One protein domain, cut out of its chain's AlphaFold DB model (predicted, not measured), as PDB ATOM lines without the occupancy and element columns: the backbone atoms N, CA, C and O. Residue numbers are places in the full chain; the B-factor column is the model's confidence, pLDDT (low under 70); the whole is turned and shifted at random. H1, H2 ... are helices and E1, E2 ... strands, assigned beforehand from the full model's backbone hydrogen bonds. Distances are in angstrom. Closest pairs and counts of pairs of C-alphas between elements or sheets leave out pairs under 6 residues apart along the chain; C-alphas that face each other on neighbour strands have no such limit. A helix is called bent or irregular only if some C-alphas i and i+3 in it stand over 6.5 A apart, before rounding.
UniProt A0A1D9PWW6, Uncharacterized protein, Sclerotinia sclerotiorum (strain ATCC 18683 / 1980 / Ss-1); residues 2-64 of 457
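Overview. This is residues 2 to 64 of the 457 residues of an uncharacterized protein of Sclerotinia sclerotiorum (strain ATCC 18683 / 1980 / Ss-1) (UniProt A0A1D9PWW6). A two-stranded hairpin, E1 and E2, has two helices side by side over one face, H1 mostly over E1 and H2 mostly over E2, running opposite ways; the other face is bare. H1 is kinked, and its first residue comes close to the start of E2. The printed part has 63 residues, with two named helices and two named strands in the order H1, E1, E2, H2; the sheet's order is E1 - E2, antiparallel, and the class is mixed, helices and strands. The whole is compact, with a radius of gyration of the C-alphas of 12.2 A, yet elongated, spanning 37 by 21 by 17 A.

Along the chain. E1 is residues 25 to 30, 16.4 A from first to last C-alpha, and E2 is residues 39 to 44, 16.2 A. H1, residues 2 to 22, measures 27.0 A and begins at C-alpha 2 (192.937, 190.647, 160.757). It has a kink of 61 degrees near residue 11 and is irregular, with C-alphas 7 and 10 lying 7.8 A apart. H2, residues 49 to 63, measures 20.9 A and ends at C-alpha 63 (187.088, 198.105, 151.696).

Arrangement. E1 and E2 form a hairpin at 160 degrees, with N 27 and O 42 at 2.8 A and N 40 and O 29 at 2.9 A, within hydrogen-bond range. The closest C-alphas of H1 and E1 are those of Glu 16 and Ile 26, 6.7 A; of H1 and E2, Thr 2 and Thr 39, 5.2 A; of E2 and H2, Ile 43 and Lys 55, 7.3 A. E1 and H2 are near each other, with 5 pairs of C-alphas within 10 A. H1 and H2 touch, opposite ways at a shallow tilt of 17 degrees; their closest C-alphas, Ile 4 and Leu 62, are 7.0 A apart. Every O i to N i+4 pair is within hydrogen-bond range in H2, and 12 of 17 in H1.

Size, cuts and confidence. The C-alphas farthest apart, those of Val 34 and Glu 49, are 38.4 A apart. The printed part has no cut. The links H1 to E1 and E2 to H2 are tight, and E1 to E2 is short. The mean pLDDT of the printed part is 81.2; residues 32 to 37 are under 70.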
ATOM      1  N   THR A   2     193.001 190.077 159.386       73.06
ATOM      2  CA  THR A   2     192.937 190.647 160.757       73.06
ATOM      3  C   THR A   2     193.545 192.050 160.883       73.06
ATOM      4  O   THR A   2     192.991 192.904 161.560       73.06
ATOM      5  N   LYS A   3     194.650 192.329 160.175       78.88
ATOM      6  CA  LYS A   3     195.280 193.662 160.165       78.88
ATOM      7  C   LYS A   3     194.343 194.782 159.698       78.88
ATOM      8  O   LYS A   3     194.412 195.868 160.251       78.88
ATOM      9  N   ILE A   4     193.478 194.510 158.714       84.44
ATOM     10  CA  ILE A   4     192.516 195.501 158.210       84.44
ATOM     11  C   ILE A   4     191.527 195.849 159.317       84.44
ATOM     12  O   ILE A   4     191.369 197.020 159.620       84.44
ATOM     13  N   TYR A   5     190.942 194.834 159.967       84.25
ATOM     14  CA  TYR A   5     190.035 195.045 161.097       84.25
ATOM     15  C   TYR A   5     190.691 195.872 162.209       84.25
ATOM     16  O   TYR A   5     190.102 196.849 162.649       84.25
ATOM     17  N   LEU A   6     191.924 195.539 162.608       84.75
ATOM     18  CA  LEU A   6     192.645 196.289 163.643       84.75
ATOM     19  C   LEU A   6     192.863 197.763 163.265       84.75
ATOM     20  O   LEU A   6     192.746 198.627 164.126       84.75
ATOM     21  N   ALA A   7     193.132 198.058 161.990       84.62
ATOM     22  CA  ALA A   7     193.342 199.427 161.513       84.62
ATOM     23  C   ALA A   7     192.067 200.287 161.548       84.62
ATOM     24  O   ALA A   7     192.149 201.505 161.666       84.62
ATOM     25  N   VAL A   8     190.889 199.663 161.454       87.44
ATOM     26  CA  VAL A   8     189.594 200.366 161.436       87.44
ATOM     27  C   VAL A   8     188.759 200.129 162.696       87.44
ATOM     28  O   VAL A   8     187.640 200.626 162.794       87.44
ATOM     29  N   GLN A   9     189.286 199.392 163.679       87.62
ATOM     30  CA  GLN A   9     188.548 198.963 164.868       87.62
ATOM     31  C   GLN A   9     187.940 200.150 165.623       87.62
ATOM     32  O   GLN A   9     186.746 200.145 165.903       87.62
ATOM     33  N   LEU A  10     188.734 201.194 165.880       84.69
ATOM     34  CA  LEU A  10     188.273 202.389 166.594       84.69
ATOM     35  C   LEU A  10     187.155 203.126 165.845       84.69
ATOM     36  O   LEU A  10     186.266 203.699 166.468       84.69
ATOM     37  N   GLN A  11     187.182 203.101 164.510       84.94
ATOM     38  CA  GLN A  11     186.136 203.706 163.690       84.94
ATOM     39  C   GLN A  11     184.839 202.892 163.760       84.94
ATOM     40  O   GLN A  11     183.767 203.473 163.909       84.94
ATOM     41  N   ILE A  12     184.939 201.559 163.712       86.12
ATOM     42  CA  ILE A  12     183.785 200.664 163.869       86.12
ATOM     43  C   ILE A  12     183.170 200.825 165.266       86.12
ATOM     44  O   ILE A  12     181.955 200.936 165.374       86.12
ATOM     45  N   GLU A  13     183.982 200.897 166.324       85.06
ATOM     46  CA  GLU A  13     183.512 201.098 167.704       85.06
ATOM     47  C   GLU A  13     182.850 202.475 167.902       85.06
ATOM     48  O   GLU A  13     181.836 202.594 168.591       85.06
ATOM     49  N   ALA A  14     183.383 203.528 167.271       82.62
ATOM     50  CA  ALA A  14     182.769 204.855 167.293       82.62
ATOM     51  C   ALA A  14     181.401 204.866 166.593       82.62
ATOM     52  O   ALA A  14     180.452 205.461 167.108       82.62
ATOM     53  N   ASP A  15     181.289 204.178 165.456       79.75
ATOM     54  CA  ASP A  15     180.035 204.038 164.720       79.75
ATOM     55  C   ASP A  15     179.032 203.131 165.443       79.75
ATOM     56  O   ASP A  15     177.835 203.411 165.416       79.75
ATOM     57  N   GLU A  16     179.491 202.091 166.143       77.88
ATOM     58  CA  GLU A  16     178.628 201.194 166.917       77.88
ATOM     59  C   GLU A  16     177.815 201.968 167.964       77.88
ATOM     60  O   GLU A  16     176.617 201.727 168.108       77.88
ATOM     61  N   ASN A  17     178.404 202.984 168.602       73.56
ATOM     62  CA  ASN A  17     177.688 203.843 169.553       73.56
ATOM     63  C   ASN A  17     176.490 204.582 168.930       73.56
ATOM     64  O   ASN A  17     175.490 204.802 169.610       73.56
ATOM     65  N   LEU A  18     176.563 204.935 167.643       74.19
ATOM     66  CA  LEU A  18     175.465 205.572 166.903       74.19
ATOM     67  C   LEU A  18     174.414 204.553 166.431       74.19
ATOM     68  O   LEU A  18     173.258 204.902 166.195       74.19
ATOM     69  N   LEU A  19     174.813 203.288 166.292       77.69
ATOM     70  CA  LEU A  19     173.972 202.181 165.834       77.69
ATOM     71  C   LEU A  19     173.159 201.533 166.966       77.69
ATOM     72  O   LEU A  19     172.113 200.934 166.696       77.69
ATOM     73  N   ILE A  20     173.572 201.717 168.228       74.44
ATOM     74  CA  ILE A  20     172.830 201.259 169.417       74.44
ATOM     75  C   ILE A  20     171.406 201.831 169.438       74.44
ATOM     76  O   ILE A  20     170.460 201.098 169.728       74.44
ATOM     77  N   GLU A  21     171.231 203.108 169.080       72.50
ATOM     78  CA  GLU A  21     169.911 203.761 169.020       72.50
ATOM     79  C   GLU A  21     168.996 203.161 167.938       72.50
ATOM     80  O   GLU A  21     167.776 203.291 168.005       72.50
ATOM     81  N   GLN A  22     169.582 202.467 166.959       75.25
ATOM     82  CA  GLN A  22     168.891 201.820 165.844       75.25
ATOM     83  C   GLN A  22     168.739 200.304 166.049       75.25
ATOM     84  O   GLN A  22     168.324 199.606 165.129       75.25
ATOM     85  N   TYR A  23     169.067 199.788 167.243       82.56
ATOM     86  CA  TYR A  23     169.064 198.359 167.580       82.56
ATOM     87  C   TYR A  23     169.974 197.496 166.686       82.56
ATOM     88  O   TYR A  23     169.752 196.292 166.550       82.56
ATOM     89  N   ILE A  24     171.023 198.092 166.110       86.56
ATOM     90  CA  ILE A  24     172.012 197.400 165.279       86.56
ATOM     91  C   ILE A  24     173.274 197.153 166.114       86.56
ATOM     92  O   ILE A  24     173.751 198.042 166.816       86.56
ATOM     93  N   LYS A  25     173.812 195.934 166.055       85.94
ATOM     94  CA  LYS A  25     174.998 195.495 166.806       85.94
ATOM     95  C   LYS A  25     176.034 194.920 165.860       85.94
ATOM     96  O   LYS A  25     175.680 194.150 164.969       85.94
ATOM     97  N   ILE A  26     177.307 195.228 166.087       87.44
ATOM     98  CA  ILE A  26     178.416 194.666 165.312       87.44
ATOM     99  C   ILE A  26     179.299 193.872 166.269       87.44
ATOM    100  O   ILE A  26     179.727 194.359 167.303       87.44
ATOM    101  N   ARG A  27     179.572 192.607 165.955       86.62
ATOM    102  CA  ARG A  27     180.412 191.732 166.778       86.62
ATOM    103  C   ARG A  27     181.592 191.228 165.981       86.62
ATOM    104  O   ARG A  27     181.417 190.675 164.897       86.62
ATOM    105  N   ALA A  28     182.781 191.364 166.551       87.31
ATOM    106  CA  ALA A  28     183.995 190.796 165.999       87.31
ATOM    107  C   ALA A  28     184.323 189.452 166.647       87.31
ATOM    108  O   ALA A  28     184.362 189.315 167.868       87.31
ATOM    109  N   TYR A  29     184.592 188.465 165.804       83.88
ATOM    110  CA  TYR A  29     185.017 187.127 166.175       83.88
ATOM    111  C   TYR A  29     186.417 186.901 165.598       83.88
ATOM    112  O   TYR A  29     186.562 186.655 164.394       83.88
ATOM    113  N   PRO A  30     187.473 187.022 166.418       77.88
ATOM    114  CA  PRO A  30     188.814 186.636 166.006       77.88
ATOM    115  C   PRO A  30     188.828 185.156 165.609       77.88
ATOM    116  O   PRO A  30     188.193 184.331 166.268       77.88
ATOM    117  N   SER A  31     189.547 184.805 164.540       73.25
ATOM    118  CA  SER A  31     189.704 183.399 164.161       73.25
ATOM    119  C   SER A  31     190.379 182.607 165.283       73.25
ATOM    120  O   SER A  31     191.380 183.040 165.851       73.25
ATOM    121  N   THR A  32     189.843 181.421 165.572       69.56
ATOM    122  CA  THR A  32     190.399 180.468 166.544       69.56
ATOM    123  C   THR A  32     191.523 179.603 165.964       69.56
ATOM    124  O   THR A  32     192.063 178.757 166.673       69.56
ATOM    125  N   ASP A  33     191.866 179.774 164.683       65.56
ATOM    126  CA  ASP A  33     192.989 179.082 164.048       65.56
ATOM    127  C   ASP A  33     194.331 179.597 164.598       65.56
ATOM    128  O   ASP A  33     194.488 180.782 164.898       65.56
ATOM    129  N   VAL A  34     195.334 178.716 164.656       61.38
ATOM    130  CA  VAL A  34     196.704 178.993 165.122       61.38
ATOM    131  C   VAL A  34     197.320 180.179 164.373       61.38
ATOM    132  O   VAL A  34     198.147 180.908 164.916       61.38
ATOM    133  N   SER A  35     196.906 180.394 163.121       60.69
ATOM    134  CA  SER A  35     197.420 181.465 162.274       60.69
ATOM    135  C   SER A  35     196.689 182.812 162.399       60.69
ATOM    136  O   SER A  35     197.187 183.796 161.851       60.69
ATOM    137  N   GLN A  36     195.532 182.867 163.083       63.28
ATOM    138  CA  GLN A  36     194.695 184.063 163.306       63.28
ATOM    139  C   GLN A  36     194.584 185.006 162.088       63.28
ATOM    140  O   GLN A  36     194.607 186.233 162.208       63.28
ATOM    141  N   LYS A  37     194.499 184.447 160.872       63.22
ATOM    142  CA  LYS A  37     194.626 185.214 159.615       63.22
ATOM    143  C   LYS A  37     193.444 186.145 159.322       63.22
ATOM    144  O   LYS A  37     193.603 187.120 158.563       63.22
ATOM    145  N   PHE A  38     192.283 185.843 159.898       74.00
ATOM    146  CA  PHE A  38     191.007 186.496 159.621       74.00
ATOM    147  C   PHE A  38     190.269 186.864 160.916       74.00
ATOM    148  O   PHE A  38     190.400 186.183 161.934       74.00
ATOM    149  N   THR A  39     189.456 187.914 160.838       82.06
ATOM    150  CA  THR A  39     188.474 188.296 161.857       82.06
ATOM    151  C   THR A  39     187.120 188.331 161.172       82.06
ATOM    152  O   THR A  39     186.973 188.998 160.149       82.06
ATOM    153  N   SER A  40     186.155 187.593 161.706       83.88
ATOM    154  CA  SER A  40     184.789 187.584 161.193       83.88
ATOM    155  C   SER A  40     183.988 188.673 161.889       83.88
ATOM    156  O   SER A  40     183.965 188.736 163.115       83.88
ATOM    157  N   LEU A  41     183.326 189.526 161.113       86.25
ATOM    158  CA  LEU A  41     182.414 190.540 161.630       86.25
ATOM    159  C   LEU A  41     180.978 190.080 161.403       86.25
ATOM    160  O   LEU A  41     180.629 189.649 160.306       86.25
ATOM    161  N   LYS A  42     180.156 190.161 162.446       86.56
ATOM    162  CA  LYS A  42     178.725 189.870 162.398       86.56
ATOM    163  C   LYS A  42     177.957 191.145 162.697       86.56
ATOM    164  O   LYS A  42     178.131 191.707 163.772       86.56
ATOM    165  N   ILE A  43     177.098 191.562 161.780       88.38
ATOM    166  CA  ILE A  43     176.134 192.638 162.004       88.38
ATOM    167  C   ILE A  43     174.760 192.015 162.297       88.38
ATOM    168  O   ILE A  43     174.318 191.115 161.587       88.38
ATOM    169  N   GLU A  44     174.115 192.432 163.384       87.31
ATOM    170  CA  GLU A  44     172.799 191.963 163.835       87.31
ATOM    171  C   GLU A  44     171.865 193.168 163.978       87.31
ATOM    172  O   GLU A  44     172.253 194.168 164.571       87.31
ATOM    173  N   GLY A  45     170.636 193.086 163.472       86.94
ATOM    174  CA  GLY A  45     169.639 194.150 163.593       86.94
ATOM    175  C   GLY A  45     168.343 193.784 162.876       86.94
ATOM    176  O   GLY A  45     168.282 192.757 162.197       86.94
ATOM    177  N   GLU A  46     167.303 194.603 163.036       81.88
ATOM    178  CA  GLU A  46     166.063 194.420 162.278       81.88
ATOM    179  C   GLU A  46     166.267 194.796 160.802       81.88
ATOM    180  O   GLU A  46     166.903 195.813 160.507       81.88
ATOM    181  N   PRO A  47     165.730 194.006 159.856       75.62
ATOM    182  CA  PRO A  47     165.824 194.325 158.440       75.62
ATOM    183  C   PRO A  47     165.090 195.639 158.134       75.62
ATOM    184  O   PRO A  47     163.919 195.809 158.466       75.62
ATOM    185  N   GLY A  48     165.781 196.575 157.482       82.00
ATOM    186  CA  GLY A  48     165.249 197.895 157.149       82.00
ATOM    187  C   GLY A  48     166.316 198.840 156.599       82.00
ATOM    188  O   GLY A  48     167.488 198.478 156.475       82.00
ATOM    189  N   GLU A  49     165.920 200.074 156.282       83.69
ATOM    190  CA  GLU A  49     166.805 201.081 155.675       83.69
ATOM    191  C   GLU A  49     168.024 201.400 156.557       83.69
ATOM    192  O   GLU A  49     169.143 201.513 156.059       83.69
ATOM    193  N   SER A  50     167.824 201.484 157.873       82.38
ATOM    194  CA  SER A  50     168.896 201.704 158.848       82.38
ATOM    195  C   SER A  50     169.927 200.572 158.850       82.38
ATOM    196  O   SER A  50     171.127 200.834 158.883       82.38
ATOM    197  N   PHE A  51     169.477 199.315 158.746       84.31
ATOM    198  CA  PHE A  51     170.366 198.153 158.685       84.31
ATOM    199  C   PHE A  51     171.172 198.119 157.386       84.31
ATOM    200  O   PHE A  51     172.379 197.892 157.430       84.31
ATOM    201  N   LEU A  52     170.539 198.406 156.241       82.62
ATOM    202  CA  LEU A  52     171.238 198.498 154.955       82.62
ATOM    203  C   LEU A  52     172.296 199.606 154.975       82.62
ATOM    204  O   LEU A  52     173.443 199.354 154.629       82.62
ATOM    205  N   LYS A  53     171.951 200.796 155.484       85.62
ATOM    206  CA  LYS A  53     172.906 201.902 155.657       85.62
ATOM    207  C   LYS A  53     174.087 201.516 156.548       85.62
ATOM    208  O   LYS A  53     175.224 201.856 156.230       85.62
ATOM    209  N   ALA A  54     173.838 200.810 157.650       85.75
ATOM    210  CA  ALA A  54     174.891 200.346 158.549       85.75
ATOM    211  C   ALA A  54     175.787 199.284 157.894       85.75
ATOM    212  O   ALA A  54     177.008 199.342 158.035       85.75
ATOM    213  N   LYS A  55     175.194 198.345 157.146       87.00
ATOM    214  CA  LYS A  55     175.919 197.329 156.379       87.00
ATOM    215  C   LYS A  55     176.804 197.972 155.308       87.00
ATOM    216  O   LYS A  55     177.997 197.692 155.283       87.00
ATOM    217  N   ASP A  56     176.244 198.842 154.470       86.25
ATOM    218  CA  ASP A  56     176.972 199.496 153.376       86.25
ATOM    219  C   ASP A  56     178.136 200.333 153.921       86.25
ATOM    220  O   ASP A  56     179.252 200.267 153.408       86.25
ATOM    221  N   LYS A  57     177.906 201.055 155.025       87.06
ATOM    222  CA  LYS A  57     178.951 201.818 155.713       87.06
ATOM    223  C   LYS A  57     180.048 200.913 156.284       87.06
ATOM    224  O   LYS A  57     181.227 201.235 156.173       87.06
ATOM    225  N   LEU A  58     179.687 199.768 156.870       88.19
ATOM    226  CA  LEU A  58     180.661 198.791 157.361       88.19
ATOM    227  C   LEU A  58     181.502 198.211 156.212       88.19
ATOM    228  O   LEU A  58     182.722 198.115 156.332       88.19
ATOM    229  N   GLU A  59     180.875 197.861 155.088       86.56
ATOM    230  CA  GLU A  59     181.575 197.392 153.887       86.56
ATOM    231  C   GLU A  59     182.504 198.468 153.307       86.56
ATOM    232  O   GLU A  59     183.629 198.154 152.907       86.56
ATOM    233  N   GLU A  60     182.083 199.735 153.309       86.94
ATOM    234  CA  GLU A  60     182.900 200.876 152.887       86.94
ATOM    235  C   GLU A  60     184.163 201.018 153.751       86.94
ATOM    236  O   GLU A  60     185.273 201.080 153.213       86.94
ATOM    237  N   ILE A  61     184.015 200.982 155.081       87.19
ATOM    238  CA  ILE A  61     185.132 201.057 156.037       87.19
ATOM    239  C   ILE A  61     186.122 199.905 155.813       87.19
ATOM    240  O   ILE A  61     187.334 200.119 155.765       87.19
ATOM    241  N   LEU A  62     185.616 198.680 155.635       86.38
ATOM    242  CA  LEU A  62     186.447 197.486 155.445       86.38
ATOM    243  C   LEU A  62     187.139 197.444 154.078       86.38
ATOM    244  O   LEU A  62     188.242 196.909 153.968       86.38
ATOM    245  N   THR A  63     186.507 198.000 153.044       85.69
ATOM    246  CA  THR A  63     187.088 198.105 151.696       85.69
ATOM    247  C   THR A  63     188.170 199.187 151.631       85.69
ATOM    248  O   THR A  63     189.083 199.114 150.805       85.69
ATOM    249  N   GLY A  64     188.078 200.200 152.492       86.00
ATOM    250  CA  GLY A  64     189.047 201.283 152.573       86.00
ATOM    251  C   GLY A  64     189.014 202.247 151.384       86.00
ATOM    252  O   GLY A  64     188.451 201.999 150.304       86.00
TER     253      GLY A  64